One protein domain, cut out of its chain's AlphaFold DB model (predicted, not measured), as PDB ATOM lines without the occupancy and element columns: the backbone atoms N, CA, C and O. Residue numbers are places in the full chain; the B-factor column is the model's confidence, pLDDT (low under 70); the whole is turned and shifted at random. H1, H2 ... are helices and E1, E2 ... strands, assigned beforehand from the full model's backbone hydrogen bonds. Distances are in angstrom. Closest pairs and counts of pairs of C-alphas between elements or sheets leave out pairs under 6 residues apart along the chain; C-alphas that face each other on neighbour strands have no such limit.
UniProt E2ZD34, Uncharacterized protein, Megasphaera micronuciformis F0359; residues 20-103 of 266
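AT A GLANCE: This is residues 20 to 103 of the 266 residues of an uncharacterized protein of Megasphaera micronuciformis F0359 (UniProt E2ZD34). Two small strand hairpins follow each other along an elongated model: E1 and E2 near the middle, and E3 and E4 reaching out toward one end, where residues 89 to 94 stick out as a bare tip. A corner of two helices, H1 and H2, sits to one side of the middle, with H2 near the hairpin E1 and E2, while the short helix H3 and the loop of residues 57 to 70 make the other end; the named parts have few contacts with each other. The printed part has 84 residues, with three named helices and four named strands in the order H1, H2, E1, E2, H3, E3, E4; the two sheets, E1 - E2 and E3 - E4, are each antiparallel. The class is mixed, helices and strands, with 41 residues, under half, in named elements. The whole is compact by its radius of gyration of the C-alphas, 13.4 A, and its C-alphas span 47 by 26 by 20 A.

HOW THE PARTS SIT: E3, residues 83 to 87, and E4, residues 96 to 100, form a hairpin, antiparallel with 151 degrees between their directions. C-alphas 84 and 99 face each other at 4.6 A, and N 85 and O 98 are within hydrogen-bond range at 2.8 A, as are N 98 and O 85 at 2.8 A. The other hairpin is E1, residues 47 to 50, and E2, residues 53 to 56, antiparallel with 140 degrees between their directions. Here N 48 and O 55 are 2.8 A apart and N 53 and O 50 are 2.9 A apart, both within hydrogen-bond range. E2 and E3 are only just apart, with a closest distance of 8.3 A between C-alphas. H2, residues 36 to 43, comes to E1 with the closest C-alphas, those of Leu 41 and Ile 47, 5.7 A apart. H2 and E2 are near each other, with 5 pairs of C-alphas within 10 A. H1, residues 25 to 34, and H2 touch only at the corner by their link, with the closest C-alphas, those of Tyr 32 and Ala 39, 4.8 A apart. They run opposite ways at a steep tilt of 55 degrees. H1 is only just apart from E1, at 8.1 A, and only just apart from E2, at 8.1 A. H3, residues 71 to 75, touches no helix and is apart from E1 and from E4. In H1, H2 and H3 every O i to N i+4 pair is within hydrogen-bond range.

IN THESE COORDINATES: E3 begins at C-alpha 83 at (46.023, 33.211, -20.110), and E3 and E4 each measure 13.0 A from first to last C-alpha. E4 ends at C-alpha 100 at (48.394, 35.211, -24.049). E1 measures 9.2 A and E2 9.5 A. H1 begins at C-alpha 25 at (31.951, 29.981, -16.480) and measures 14.0 A. H2 measures 10.4 A, and H3 measures 6.5 A.

THE WHOLE: The C-alphas of Lys 65 and Ser 92 are the two farthest apart, at 47.3 A, while those of Asn 20 and Leu 103, the first and last printed, are 14.8 A apart. The printed part has no cut. The link from E2 to H3, 14 residues, is long; those from H3 to E3 and from E3 to E4 are short, and the other three are tight. Residues 89 to 94, in the link from E3 to E4, stand free. The mean pLDDT of the printed part is 72.0, and 29 residues are under 70, namely residues 34 to 41, 44, 46, 79 and 86 to 103; the mean over E4 is 53.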
ATOM      1  N   ASN A  20      45.429  36.608 -16.216       79.88
ATOM      2  CA  ASN A  20      44.538  35.731 -15.478       79.88
ATOM      3  C   ASN A  20      44.410  34.378 -16.189       79.88
ATOM      4  O   ASN A  20      44.116  34.318 -17.379       79.88
ATOM      5  N   TYR A  21      44.622  33.292 -15.453       81.38
ATOM      6  CA  TYR A  21      44.485  31.924 -15.958       81.38
ATOM      7  C   TYR A  21      43.279  31.189 -15.365       81.38
ATOM      8  O   TYR A  21      42.904  30.132 -15.875       81.38
ATOM      9  N   GLU A  22      42.677  31.731 -14.304       86.88
ATOM     10  CA  GLU A  22      41.512  31.149 -13.653       86.88
ATOM     11  C   GLU A  22      40.260  31.919 -14.076       86.88
ATOM     12  O   GLU A  22      40.123  33.116 -13.829       86.88
ATOM     13  N   LEU A  23      39.338  31.215 -14.722       83.94
ATOM     14  CA  LEU A  23      38.173  31.793 -15.373       83.94
ATOM     15  C   LEU A  23      36.888  31.246 -14.756       83.94
ATOM     16  O   LEU A  23      36.746  30.066 -14.423       83.94
ATOM     17  N   THR A  24      35.917  32.126 -14.585       83.75
ATOM     18  CA  THR A  24      34.530  31.773 -14.289       83.75
ATOM     19  C   THR A  24      33.836  31.237 -15.538       83.75
ATOM     20  O   THR A  24      34.224  31.530 -16.668       83.75
ATOM     21  N   GLU A  25      32.755  30.478 -15.355       77.00
ATOM     22  CA  GLU A  25      31.951  29.981 -16.480       77.00
ATOM     23  C   GLU A  25      31.414  31.120 -17.355       77.00
ATOM     24  O   GLU A  25      31.342  30.992 -18.574       77.00
ATOM     25  N   SER A  26      31.077  32.257 -16.746       75.88
ATOM     26  CA  SER A  26      30.586  33.426 -17.470       75.88
ATOM     27  C   SER A  26      31.671  34.118 -18.287       75.88
ATOM     28  O   SER A  26      31.396  34.544 -19.407       75.88
ATOM     29  N   GLU A  27      32.903  34.190 -17.778       79.06
ATOM     30  CA  GLU A  27      34.051  34.674 -18.553       79.06
ATOM     31  C   GLU A  27      34.335  33.744 -19.727       79.06
ATOM     32  O   GLU A  27      34.467  34.220 -20.848       79.06
ATOM     33  N   VAL A  28      34.340  32.426 -19.506       81.06
ATOM     34  CA  VAL A  28      34.531  31.434 -20.576       81.06
ATOM     35  C   VAL A  28      33.448  31.553 -21.642       81.06
ATOM     36  O   VAL A  28      33.754  31.523 -22.830       81.06
ATOM     37  N   LEU A  29      32.189  31.726 -21.238       76.88
ATOM     38  CA  LEU A  29      31.082  31.915 -22.169       76.88
ATOM     39  C   LEU A  29      31.234  33.214 -22.968       76.88
ATOM     40  O   LEU A  29      30.997  33.225 -24.173       76.88
ATOM     41  N   ASN A  30      31.644  34.302 -22.312       75.94
ATOM     42  CA  ASN A  30      31.912  35.568 -22.985       75.94
ATOM     43  C   ASN A  30      33.035  35.406 -24.015       75.94
ATOM     44  O   ASN A  30      32.845  35.750 -25.174       75.94
ATOM     45  N   LEU A  31      34.142  34.776 -23.620       74.00
ATOM     46  CA  LEU A  31      35.284  34.488 -24.486       74.00
ATOM     47  C   LEU A  31      34.912  33.594 -25.664       74.00
ATOM     48  O   LEU A  31      35.342  33.845 -26.782       74.00
ATOM     49  N   TYR A  32      34.074  32.585 -25.448       73.62
ATOM     50  CA  TYR A  32      33.571  31.734 -26.520       73.62
ATOM     51  C   TYR A  32      32.805  32.547 -27.580       73.62
ATOM     52  O   TYR A  32      32.930  32.289 -28.774       73.62
ATOM     53  N   TYR A  33      32.037  33.561 -27.175       71.44
ATOM     54  CA  TYR A  33      31.309  34.413 -28.121       71.44
ATOM     55  C   TYR A  33      32.128  35.581 -28.675       71.44
ATOM     56  O   TYR A  33      31.845  36.035 -29.783       71.44
ATOM     57  N   SER A  34      33.107  36.086 -27.924       62.94
ATOM     58  CA  SER A  34      33.936  37.223 -28.328       62.94
ATOM     59  C   SER A  34      35.152  36.807 -29.153       62.94
ATOM     60  O   SER A  34      35.626  37.605 -29.953       62.94
ATOM     61  N   GLU A  35      35.634  35.569 -29.000       69.25
ATOM     62  CA  GLU A  35      36.865  35.062 -29.614       69.25
ATOM     63  C   GLU A  35      36.594  33.821 -30.483       69.25
ATOM     64  O   GLU A  35      36.773  32.681 -30.039       69.25
ATOM     65  N   PRO A  36      36.225  34.006 -31.769       62.75
ATOM     66  CA  PRO A  36      35.876  32.908 -32.677       62.75
ATOM     67  C   PRO A  36      36.967  31.839 -32.805       62.75
ATOM     68  O   PRO A  36      36.684  30.666 -33.032       62.75
ATOM     69  N   ARG A  37      38.237  32.234 -32.657       62.41
ATOM     70  CA  ARG A  37      39.384  31.318 -32.726       62.41
ATOM     71  C   ARG A  37      39.446  30.387 -31.521       62.41
ATOM     72  O   ARG A  37      39.725  29.204 -31.684       62.41
ATOM     73  N   LEU A  38      39.179  30.915 -30.330       68.19
ATOM     74  CA  LEU A  38      39.118  30.123 -29.109       68.19
ATOM     75  C   LEU A  38      37.907  29.185 -29.144       68.19
ATOM     76  O   LEU A  38      38.057  28.010 -28.826       68.19
ATOM     77  N   ALA A  39      36.758  29.670 -29.626       68.88
ATOM     78  CA  ALA A  39      35.554  28.862 -29.804       68.88
ATOM     79  C   ALA A  39      35.809  27.622 -30.673       68.88
ATOM     80  O   ALA A  39      35.544  26.506 -30.241       68.88
ATOM     81  N   VAL A  40      36.446  27.789 -31.840       66.56
ATOM     82  CA  VAL A  40      36.805  26.661 -32.722       66.56
ATOM     83  C   VAL A  40      37.730  25.658 -32.025       66.56
ATOM     84  O   VAL A  40      37.585  24.453 -32.204       66.56
ATOM     85  N   LEU A  41      38.688  26.124 -31.222       66.88
ATOM     86  CA  LEU A  41      39.596  25.235 -30.489       66.88
ATOM     87  C   LEU A  41      38.887  24.482 -29.354       66.88
ATOM     88  O   LEU A  41      39.269  23.348 -29.055       66.88
ATOM     89  N   MET A  42      37.859  25.080 -28.752       75.25
ATOM     90  CA  MET A  42      36.984  24.414 -27.788       75.25
ATOM     91  C   MET A  42      36.073  23.387 -28.474       75.25
ATOM     92  O   MET A  42      35.970  22.257 -28.002       75.25
ATOM     93  N   ASP A  43      35.493  23.729 -29.625       73.94
ATOM     94  CA  ASP A  43      34.626  22.838 -30.410       73.94
ATOM     95  C   ASP A  43      35.370  21.608 -30.943       73.94
ATOM     96  O   ASP A  43      34.825  20.506 -31.004       73.94
ATOM     97  N   LEU A  44      36.642  21.784 -31.311       64.06
ATOM     98  CA  LEU A  44      37.526  20.704 -31.754       64.06
ATOM     99  C   LEU A  44      38.131  19.901 -30.590       64.06
ATOM    100  O   LEU A  44      38.983  19.044 -30.827       64.06
ATOM    101  N   ASP A  45      37.723  20.185 -29.348       72.12
ATOM    102  CA  ASP A  45      38.228  19.571 -28.115       72.12
ATOM    103  C   ASP A  45      39.762  19.683 -27.984       72.12
ATOM    104  O   ASP A  45      40.411  18.872 -27.331       72.12
ATOM    105  N   VAL A  46      40.372  20.694 -28.615       69.81
ATOM    106  CA  VAL A  46      41.805  21.008 -28.482       69.81
ATOM    107  C   VAL A  46      42.054  21.727 -27.158       69.81
ATOM    108  O   VAL A  46      43.110  21.548 -26.548       69.81
ATOM    109  N   ILE A  47      41.075  22.507 -26.692       80.31
ATOM    110  CA  ILE A  47      41.085  23.220 -25.412       80.31
ATOM    111  C   ILE A  47      39.825  22.861 -24.640       80.31
ATOM    112  O   ILE A  47      38.727  22.888 -25.188       80.31
ATOM    113  N   ARG A  48      39.974  22.557 -23.353       82.88
ATOM    114  CA  ARG A  48      38.864  22.174 -22.477       82.88
ATOM    115  C   ARG A  48      38.860  23.021 -21.224       82.88
ATOM    116  O   ARG A  48      39.913  23.292 -20.656       82.88
ATOM    117  N   LEU A  49      37.669  23.392 -20.767       88.75
ATOM    118  CA  LEU A  49      37.499  23.992 -19.452       88.75
ATOM    119  C   LEU A  49      37.621  22.898 -18.384       88.75
ATOM    120  O   LEU A  49      36.741  22.048 -18.265       88.75
ATOM    121  N   ILE A  50      38.715  22.914 -17.626       89.44
ATOM    122  CA  ILE A  50      39.025  21.953 -16.565       89.44
ATOM    123  C   ILE A  50      39.493  22.722 -15.336       89.44
ATOM    124  O   ILE A  50      40.404  23.538 -15.428       89.44
ATOM    125  N   ASP A  51      38.885  22.459 -14.178       89.12
ATOM    126  CA  ASP A  51      39.235  23.102 -12.905       89.12
ATOM    127  C   ASP A  51      39.311  24.639 -13.003       89.12
ATOM    128  O   ASP A  51      40.235  25.237 -12.464       89.12
ATOM    129  N   ARG A  52      38.369  25.277 -13.719       88.25
ATOM    130  CA  ARG A  52      38.339  26.732 -14.003       88.25
ATOM    131  C   ARG A  52      39.457  27.260 -14.911       88.25
ATOM    132  O   ARG A  52      39.628  28.464 -15.026       88.25
ATOM    133  N   HIS A  53      40.186  26.389 -15.597       88.38
ATOM    134  CA  HIS A  53      41.228  26.772 -16.545       88.38
ATOM    135  C   HIS A  53      40.865  26.274 -17.943       88.38
ATOM    136  O   HIS A  53      40.414  25.142 -18.113       88.38
ATOM    137  N   LEU A  54      41.078  27.100 -18.964       86.81
ATOM    138  CA  LEU A  54      41.012  26.659 -20.356       86.81
ATOM    139  C   LEU A  54      42.338  25.988 -20.714       86.81
ATOM    140  O   LEU A  54      43.341  26.671 -20.885       86.81
ATOM    141  N   VAL A  55      42.366  24.659 -20.781       84.12
ATOM    142  CA  VAL A  55      43.602  23.860 -20.824       84.12
ATOM    143  C   VAL A  55      43.698  23.057 -22.108       84.12
ATOM    144  O   VAL A  55      42.704  22.502 -22.576       84.12
ATOM    145  N   VAL A  56      44.904  22.955 -22.669       78.31
ATOM    146  CA  VAL A  56      45.164  22.111 -23.843       78.31
ATOM    147  C   VAL A  56      44.854  20.646 -23.515       78.31
ATOM    148  O   VAL A  56      45.331  20.101 -22.516       78.31
ATOM    149  N   ASN A  57      44.075  19.990 -24.373       80.75
ATOM    150  CA  ASN A  57      43.586  18.628 -24.178       80.75
ATOM    151  C   ASN A  57      44.668  17.563 -24.429       80.75
ATOM    152  O   ASN A  57      44.620  16.792 -25.388       80.75
ATOM    153  N   LEU A  58      45.674  17.524 -23.556       76.00
ATOM    154  CA  LEU A  58      46.748  16.536 -23.570       76.00
ATOM    155  C   LEU A  58      46.795  15.769 -22.249       76.00
ATOM    156  O   LEU A  58      46.567  16.309 -21.167       76.00
ATOM    157  N   LYS A  59      47.157  14.484 -22.338       73.81
ATOM    158  CA  LYS A  59      47.200  13.551 -21.193       73.81
ATOM    159  C   LYS A  59      48.217  13.941 -20.116       73.81
ATOM    160  O   LYS A  59      48.129  13.465 -18.990       73.81
ATOM    161  N   GLU A  60      49.196  14.768 -20.469       72.94
ATOM    162  CA  GLU A  60      50.187  15.317 -19.539       72.94
ATOM    163  C   GLU A  60      49.630  16.468 -18.684       72.94
ATOM    164  O   GLU A  60      50.121  16.700 -17.576       72.94
ATOM    165  N   PHE A  61      48.557  17.130 -19.137       79.19
ATOM    166  CA  PHE A  61      47.935  18.262 -18.445       79.19
ATOM    167  C   PHE A  61      46.592  17.920 -17.807       79.19
ATOM    168  O   PHE A  61      46.281  18.448 -16.740       79.19
ATOM    169  N   ILE A  62      45.841  16.981 -18.388       85.00
ATOM    170  CA  ILE A  62      44.551  16.519 -17.872       85.00
ATOM    171  C   ILE A  62      44.655  15.047 -17.483       85.00
ATOM    172  O   ILE A  62      45.023  14.185 -18.279       85.00
ATOM    173  N   THR A  63      44.286  14.749 -16.242       81.44
ATOM    174  CA  THR A  63      44.246  13.394 -15.695       81.44
ATOM    175  C   THR A  63      43.128  12.606 -16.386       81.44
ATOM    176  O   THR A  63      41.957  12.903 -16.146       81.44
ATOM    177  N   PRO A  64      43.425  11.554 -17.175       71.81
ATOM    178  CA  PRO A  64      42.409  10.896 -18.005       71.81
ATOM    179  C   PRO A  64      41.266  10.240 -17.219       71.81
ATOM    180  O   PRO A  64      40.184  10.042 -17.756       71.81
ATOM    181  N   LYS A  65      41.512   9.872 -15.954       74.81
ATOM    182  CA  LYS A  65      40.530   9.189 -15.096       74.81
ATOM    183  C   LYS A  65      39.575  10.138 -14.383       74.81
ATOM    184  O   LYS A  65      38.429   9.777 -14.164       74.81
ATOM    185  N   THR A  66      40.066  11.301 -13.967       80.75
ATOM    186  CA  THR A  66      39.316  12.220 -13.100       80.75
ATOM    187  C   THR A  66      38.948  13.519 -13.803       80.75
ATOM    188  O   THR A  66      38.238  14.326 -13.225       80.75
ATOM    189  N   ASN A  67      39.442  13.730 -15.027       83.25
ATOM    190  CA  ASN A  67      39.248  14.947 -15.808       83.25
ATOM    191  C   ASN A  67      39.610  16.224 -15.025       83.25
ATOM    192  O   ASN A  67      38.936  17.238 -15.133       83.25
ATOM    193  N   HIS A  68      40.678  16.139 -14.228       89.38
ATOM    194  CA  HIS A  68      41.247  17.242 -13.450       89.38
ATOM    195  C   HIS A  68      42.662  17.531 -13.925       89.38
ATOM    196  O   HIS A  68      43.334  16.637 -14.455       89.38
ATOM    197  N   LEU A  69      43.163  18.731 -13.648       87.38
ATOM    198  CA  LEU A  69      44.549  19.077 -13.925       87.38
ATOM    199  C   LEU A  69      45.504  18.086 -13.257       87.38
ATOM    200  O   LEU A  69      45.288  17.624 -12.128       87.38
ATOM    201  N   THR A  70      46.576  17.741 -13.958       83.25
ATOM    202  CA  THR A  70      47.669  16.971 -13.369       83.25
ATOM    203  C   THR A  70      48.417  17.828 -12.345       83.25
ATOM    204  O   THR A  70      48.354  19.060 -12.343       83.25
ATOM    205  N   ALA A  71      49.180  17.184 -11.456       83.56
ATOM    206  CA  ALA A  71      50.062  17.909 -10.539       83.56
ATOM    207  C   ALA A  71      51.109  18.759 -11.285       83.56
ATOM    208  O   ALA A  71      51.557  19.778 -10.764       83.56
ATOM    209  N   HIS A  72      51.484  18.344 -12.499       75.06
ATOM    210  CA  HIS A  72      52.384  19.091 -13.369       75.06
ATOM    211  C   HIS A  72      51.723  20.375 -13.890       75.06
ATOM    212  O   HIS A  72      52.301  21.446 -13.711       75.06
ATOM    213  N   ALA A  73      50.503  20.276 -14.434       78.69
ATOM    214  CA  ALA A  73      49.736  21.422 -14.927       78.69
ATOM    215  C   ALA A  73      49.460  22.454 -13.825       78.69
ATOM    216  O   ALA A  73      49.701  23.639 -14.022       78.69
ATOM    217  N   ARG A  74      49.075  22.014 -12.617       83.62
ATOM    218  CA  ARG A  74      48.850  22.922 -11.473       83.62
ATOM    219  C   ARG A  74      50.084  23.729 -11.059       83.62
ATOM    220  O   ARG A  74      49.937  24.817 -10.520       83.62
ATOM    221  N   ARG A  75      51.294  23.201 -11.271       77.38
ATOM    222  CA  ARG A  75      52.552  23.900 -10.943       77.38
ATOM    223  C   ARG A  75      53.035  24.820 -12.064       77.38
ATOM    224  O   ARG A  75      53.864  25.681 -11.799       77.38
ATOM    225  N   HIS A  76      52.528  24.639 -13.282       74.56
ATOM    226  CA  HIS A  76      52.985  25.334 -14.489       74.56
ATOM    227  C   HIS A  76      51.796  25.760 -15.352       74.56
ATOM    228  O   HIS A  76      51.738  25.469 -16.545       74.56
ATOM    229  N   ILE A  77      50.835  26.443 -14.732       76.69
ATOM    230  CA  ILE A  77      49.575  26.849 -15.366       76.69
ATOM    231  C   ILE A  77      49.824  27.647 -16.656       76.69
ATOM    232  O   ILE A  77      49.165  27.398 -17.663       76.69
ATOM    233  N   SER A  78      50.839  28.517 -16.667       70.81
ATOM    234  CA  SER A  78      51.247  29.319 -17.829       70.81
ATOM    235  C   SER A  78      51.653  28.507 -19.063       70.81
ATOM    236  O   SER A  78      51.631  29.038 -20.169       70.81
ATOM    237  N   ASN A  79      52.031  27.238 -18.893       66.56
ATOM    238  CA  ASN A  79      52.549  26.397 -19.975       66.56
ATOM    239  C   ASN A  79      51.452  25.599 -20.688       66.56
ATOM    240  O   ASN A  79      51.701  25.038 -21.752       66.56
ATOM    241  N   CYS A  80      50.271  25.477 -20.080       70.56
ATOM    242  CA  CYS A  80      49.209  24.605 -20.579       70.56
ATOM    243  C   CYS A  80      47.821  25.247 -20.595       70.56
ATOM    244  O   CYS A  80      46.907  24.662 -21.181       70.56
ATOM    245  N   CYS A  81      47.646  26.409 -19.960       81.50
ATOM    246  CA  CYS A  81      46.367  27.103 -19.863       81.50
ATOM    247  C   CYS A  81      46.356  28.384 -20.704       81.50
ATOM    248  O   CYS A  81      47.375  29.059 -20.856       81.50
ATOM    249  N   VAL A  82      45.179  28.732 -21.219       78.75
ATOM    250  CA  VAL A  82      44.920  30.009 -21.881       78.75
ATOM    251  C   VAL A  82      44.947  31.112 -20.826       78.75
ATOM    252  O   VAL A  82      44.119  31.118 -19.918       78.75
ATOM    253  N   GLY A  83      45.921  32.014 -20.932       75.88
ATOM    254  CA  GLY A  83      46.023  33.211 -20.110       75.88
ATOM    255  C   GLY A  83      45.314  34.377 -20.775       75.88
ATOM    256  O   GLY A  83      45.346  34.536 -21.997       75.88
ATOM    257  N   ILE A  84      44.652  35.193 -19.968       72.81
ATOM    258  CA  ILE A  84      43.827  36.302 -20.430       72.81
ATOM    259  C   ILE A  84      44.320  37.574 -19.785       72.81
ATOM    260  O   ILE A  84      44.402  37.689 -18.565       72.81
ATOM    261  N   HIS A  85      44.676  38.528 -20.626       70.81
ATOM    262  CA  HIS A  85      45.130  39.841 -20.226       70.81
ATOM    263  C   HIS A  85      44.048  40.854 -20.592       70.81
ATOM    264  O   HIS A  85      43.659  40.971 -21.751       70.81
ATOM    265  N   TYR A  86      43.514  41.542 -19.591       66.62
ATOM    266  CA  TYR A  86      42.482  42.557 -19.784       66.62
ATOM    267  C   TYR A  86      43.153  43.924 -19.824       66.62
ATOM    268  O   TYR A  86      43.721  44.335 -18.820       66.62
ATOM    269  N   ILE A  87      43.082  44.625 -20.952       60.47
ATOM    270  CA  ILE A  87      43.683  45.945 -21.136       60.47
ATOM    271  C   ILE A  87      42.570  47.001 -21.070       60.47
ATOM    272  O   ILE A  87      41.570  46.941 -21.787       60.47
ATOM    273  N   ASN A  88      42.743  47.995 -20.200       56.53
ATOM    274  CA  ASN A  88      41.876  49.168 -20.134       56.53
ATOM    275  C   ASN A  88      42.425  50.221 -21.086       56.53
ATOM    276  O   ASN A  88      43.352  50.963 -20.758       56.53
ATOM    277  N   GLU A  89      41.809  50.336 -22.252       51.31
ATOM    278  CA  GLU A  89      42.068  51.438 -23.168       51.31
ATOM    279  C   GLU A  89      41.141  52.617 -22.818       51.31
ATOM    280  O   GLU A  89      40.181  52.904 -23.511       51.31
ATOM    281  N   PHE A  90      41.454  53.331 -21.727       53.53
ATOM    282  CA  PHE A  90      40.811  54.585 -21.277       53.53
ATOM    283  C   PHE A  90      39.378  54.491 -20.697       53.53
ATOM    284  O   PHE A  90      38.569  53.648 -21.064       53.53
ATOM    285  N   GLU A  91      39.041  55.430 -19.794       51.91
ATOM    286  CA  GLU A  91      37.816  55.459 -18.956       51.91
ATOM    287  C   GLU A  91      36.468  55.471 -19.712       51.91
ATOM    288  O   GLU A  91      35.410  55.410 -19.088       51.91
ATOM    289  N   SER A  92      36.474  55.574 -21.043       51.94
ATOM    290  CA  SER A  92      35.266  55.746 -21.866       51.94
ATOM    291  C   SER A  92      35.133  54.765 -23.042       51.94
ATOM    292  O   SER A  92      34.194  54.900 -23.828       51.94
ATOM    293  N   GLN A  93      36.002  53.752 -23.151       49.38
ATOM    294  CA  GLN A  93      35.902  52.679 -24.155       49.38
ATOM    295  C   GLN A  93      35.713  51.296 -23.500       49.38
ATOM    296  O   GLN A  93      35.998  51.131 -22.313       49.38
ATOM    297  N   PRO A  94      35.166  50.302 -24.228       48.38
ATOM    298  CA  PRO A  94      35.026  48.947 -23.703       48.38
ATOM    299  C   PRO A  94      36.396  48.288 -23.475       48.38
ATOM    300  O   PRO A  94      37.318  48.472 -24.263       48.38
ATOM    301  N   LEU A  95      36.492  47.493 -22.406       54.25
ATOM    302  CA  LEU A  95      37.650  46.668 -22.037       54.25
ATOM    303  C   LEU A  95      38.146  45.846 -23.248       54.25
ATOM    304  O   LEU A  95      37.367  45.060 -23.795       54.25
ATOM    305  N   SER A  96      39.411  46.005 -23.662       51.78
ATOM    306  CA  SER A  96      40.017  45.180 -24.717       51.78
ATOM    307  C   SER A  96      40.671  43.943 -24.088       51.78
ATOM    308  O   SER A  96      41.286  44.007 -23.025       51.78
ATOM    309  N   VAL A  97      40.479  42.769 -24.695       56.81
ATOM    310  CA  VAL A  97      40.971  41.489 -24.160       56.81
ATOM    311  C   VAL A  97      42.094  40.983 -25.055       56.81
ATOM    312  O   VAL A  97      41.893  40.765 -26.243       56.81
ATOM    313  N   THR A  98      43.281  40.784 -24.490       54.16
ATOM    314  CA  THR A  98      44.422  40.158 -25.164       54.16
ATOM    315  C   THR A  98      44.656  38.775 -24.573       54.16
ATOM    316  O   THR A  98      44.957  38.628 -23.393       54.16
ATOM    317  N   ILE A  99      44.534  37.729 -25.386       53.47
ATOM    318  CA  ILE A  99      44.828  36.359 -24.954       53.47
ATOM    319  C   ILE A  99      46.335  36.108 -25.094       53.47
ATOM    320  O   ILE A  99      46.878  36.276 -26.180       53.47
ATOM    321  N   SER A 100      47.000  35.667 -24.022       46.88
ATOM    322  CA  SER A 100      48.394  35.211 -24.049       46.88
ATOM    323  C   SER A 100      48.493  33.778 -23.529       46.88
ATOM    324  O   SER A 100      48.138  33.453 -22.399       46.88
ATOM    325  N   SER A 101      48.945  32.858 -24.376       48.41
ATOM    326  CA  SER A 101      49.301  31.503 -23.938       48.41
ATOM    327  C   SER A 101      50.176  30.820 -24.972       48.41
ATOM    328  O   SER A 101      50.403  31.346 -26.057       48.41
ATOM    329  N   THR A 102      50.616  29.600 -24.675       46.41
ATOM    330  CA  THR A 102      51.275  28.685 -25.620       46.41
ATOM    331  C   THR A 102      50.453  28.463 -26.912       46.41
ATOM    332  O   THR A 102      50.990  27.963 -27.901       46.41
ATOM    333  N   LEU A 103      49.174  28.886 -26.950       48.91
ATOM    334  CA  LEU A 103      48.368  29.053 -28.168       48.91
ATOM    335  C   LEU A 103      48.881  30.115 -29.134       48.91
ATOM    336  O   LEU A 103      48.415  30.080 -30.264       48.91
TER     337      LEU A 103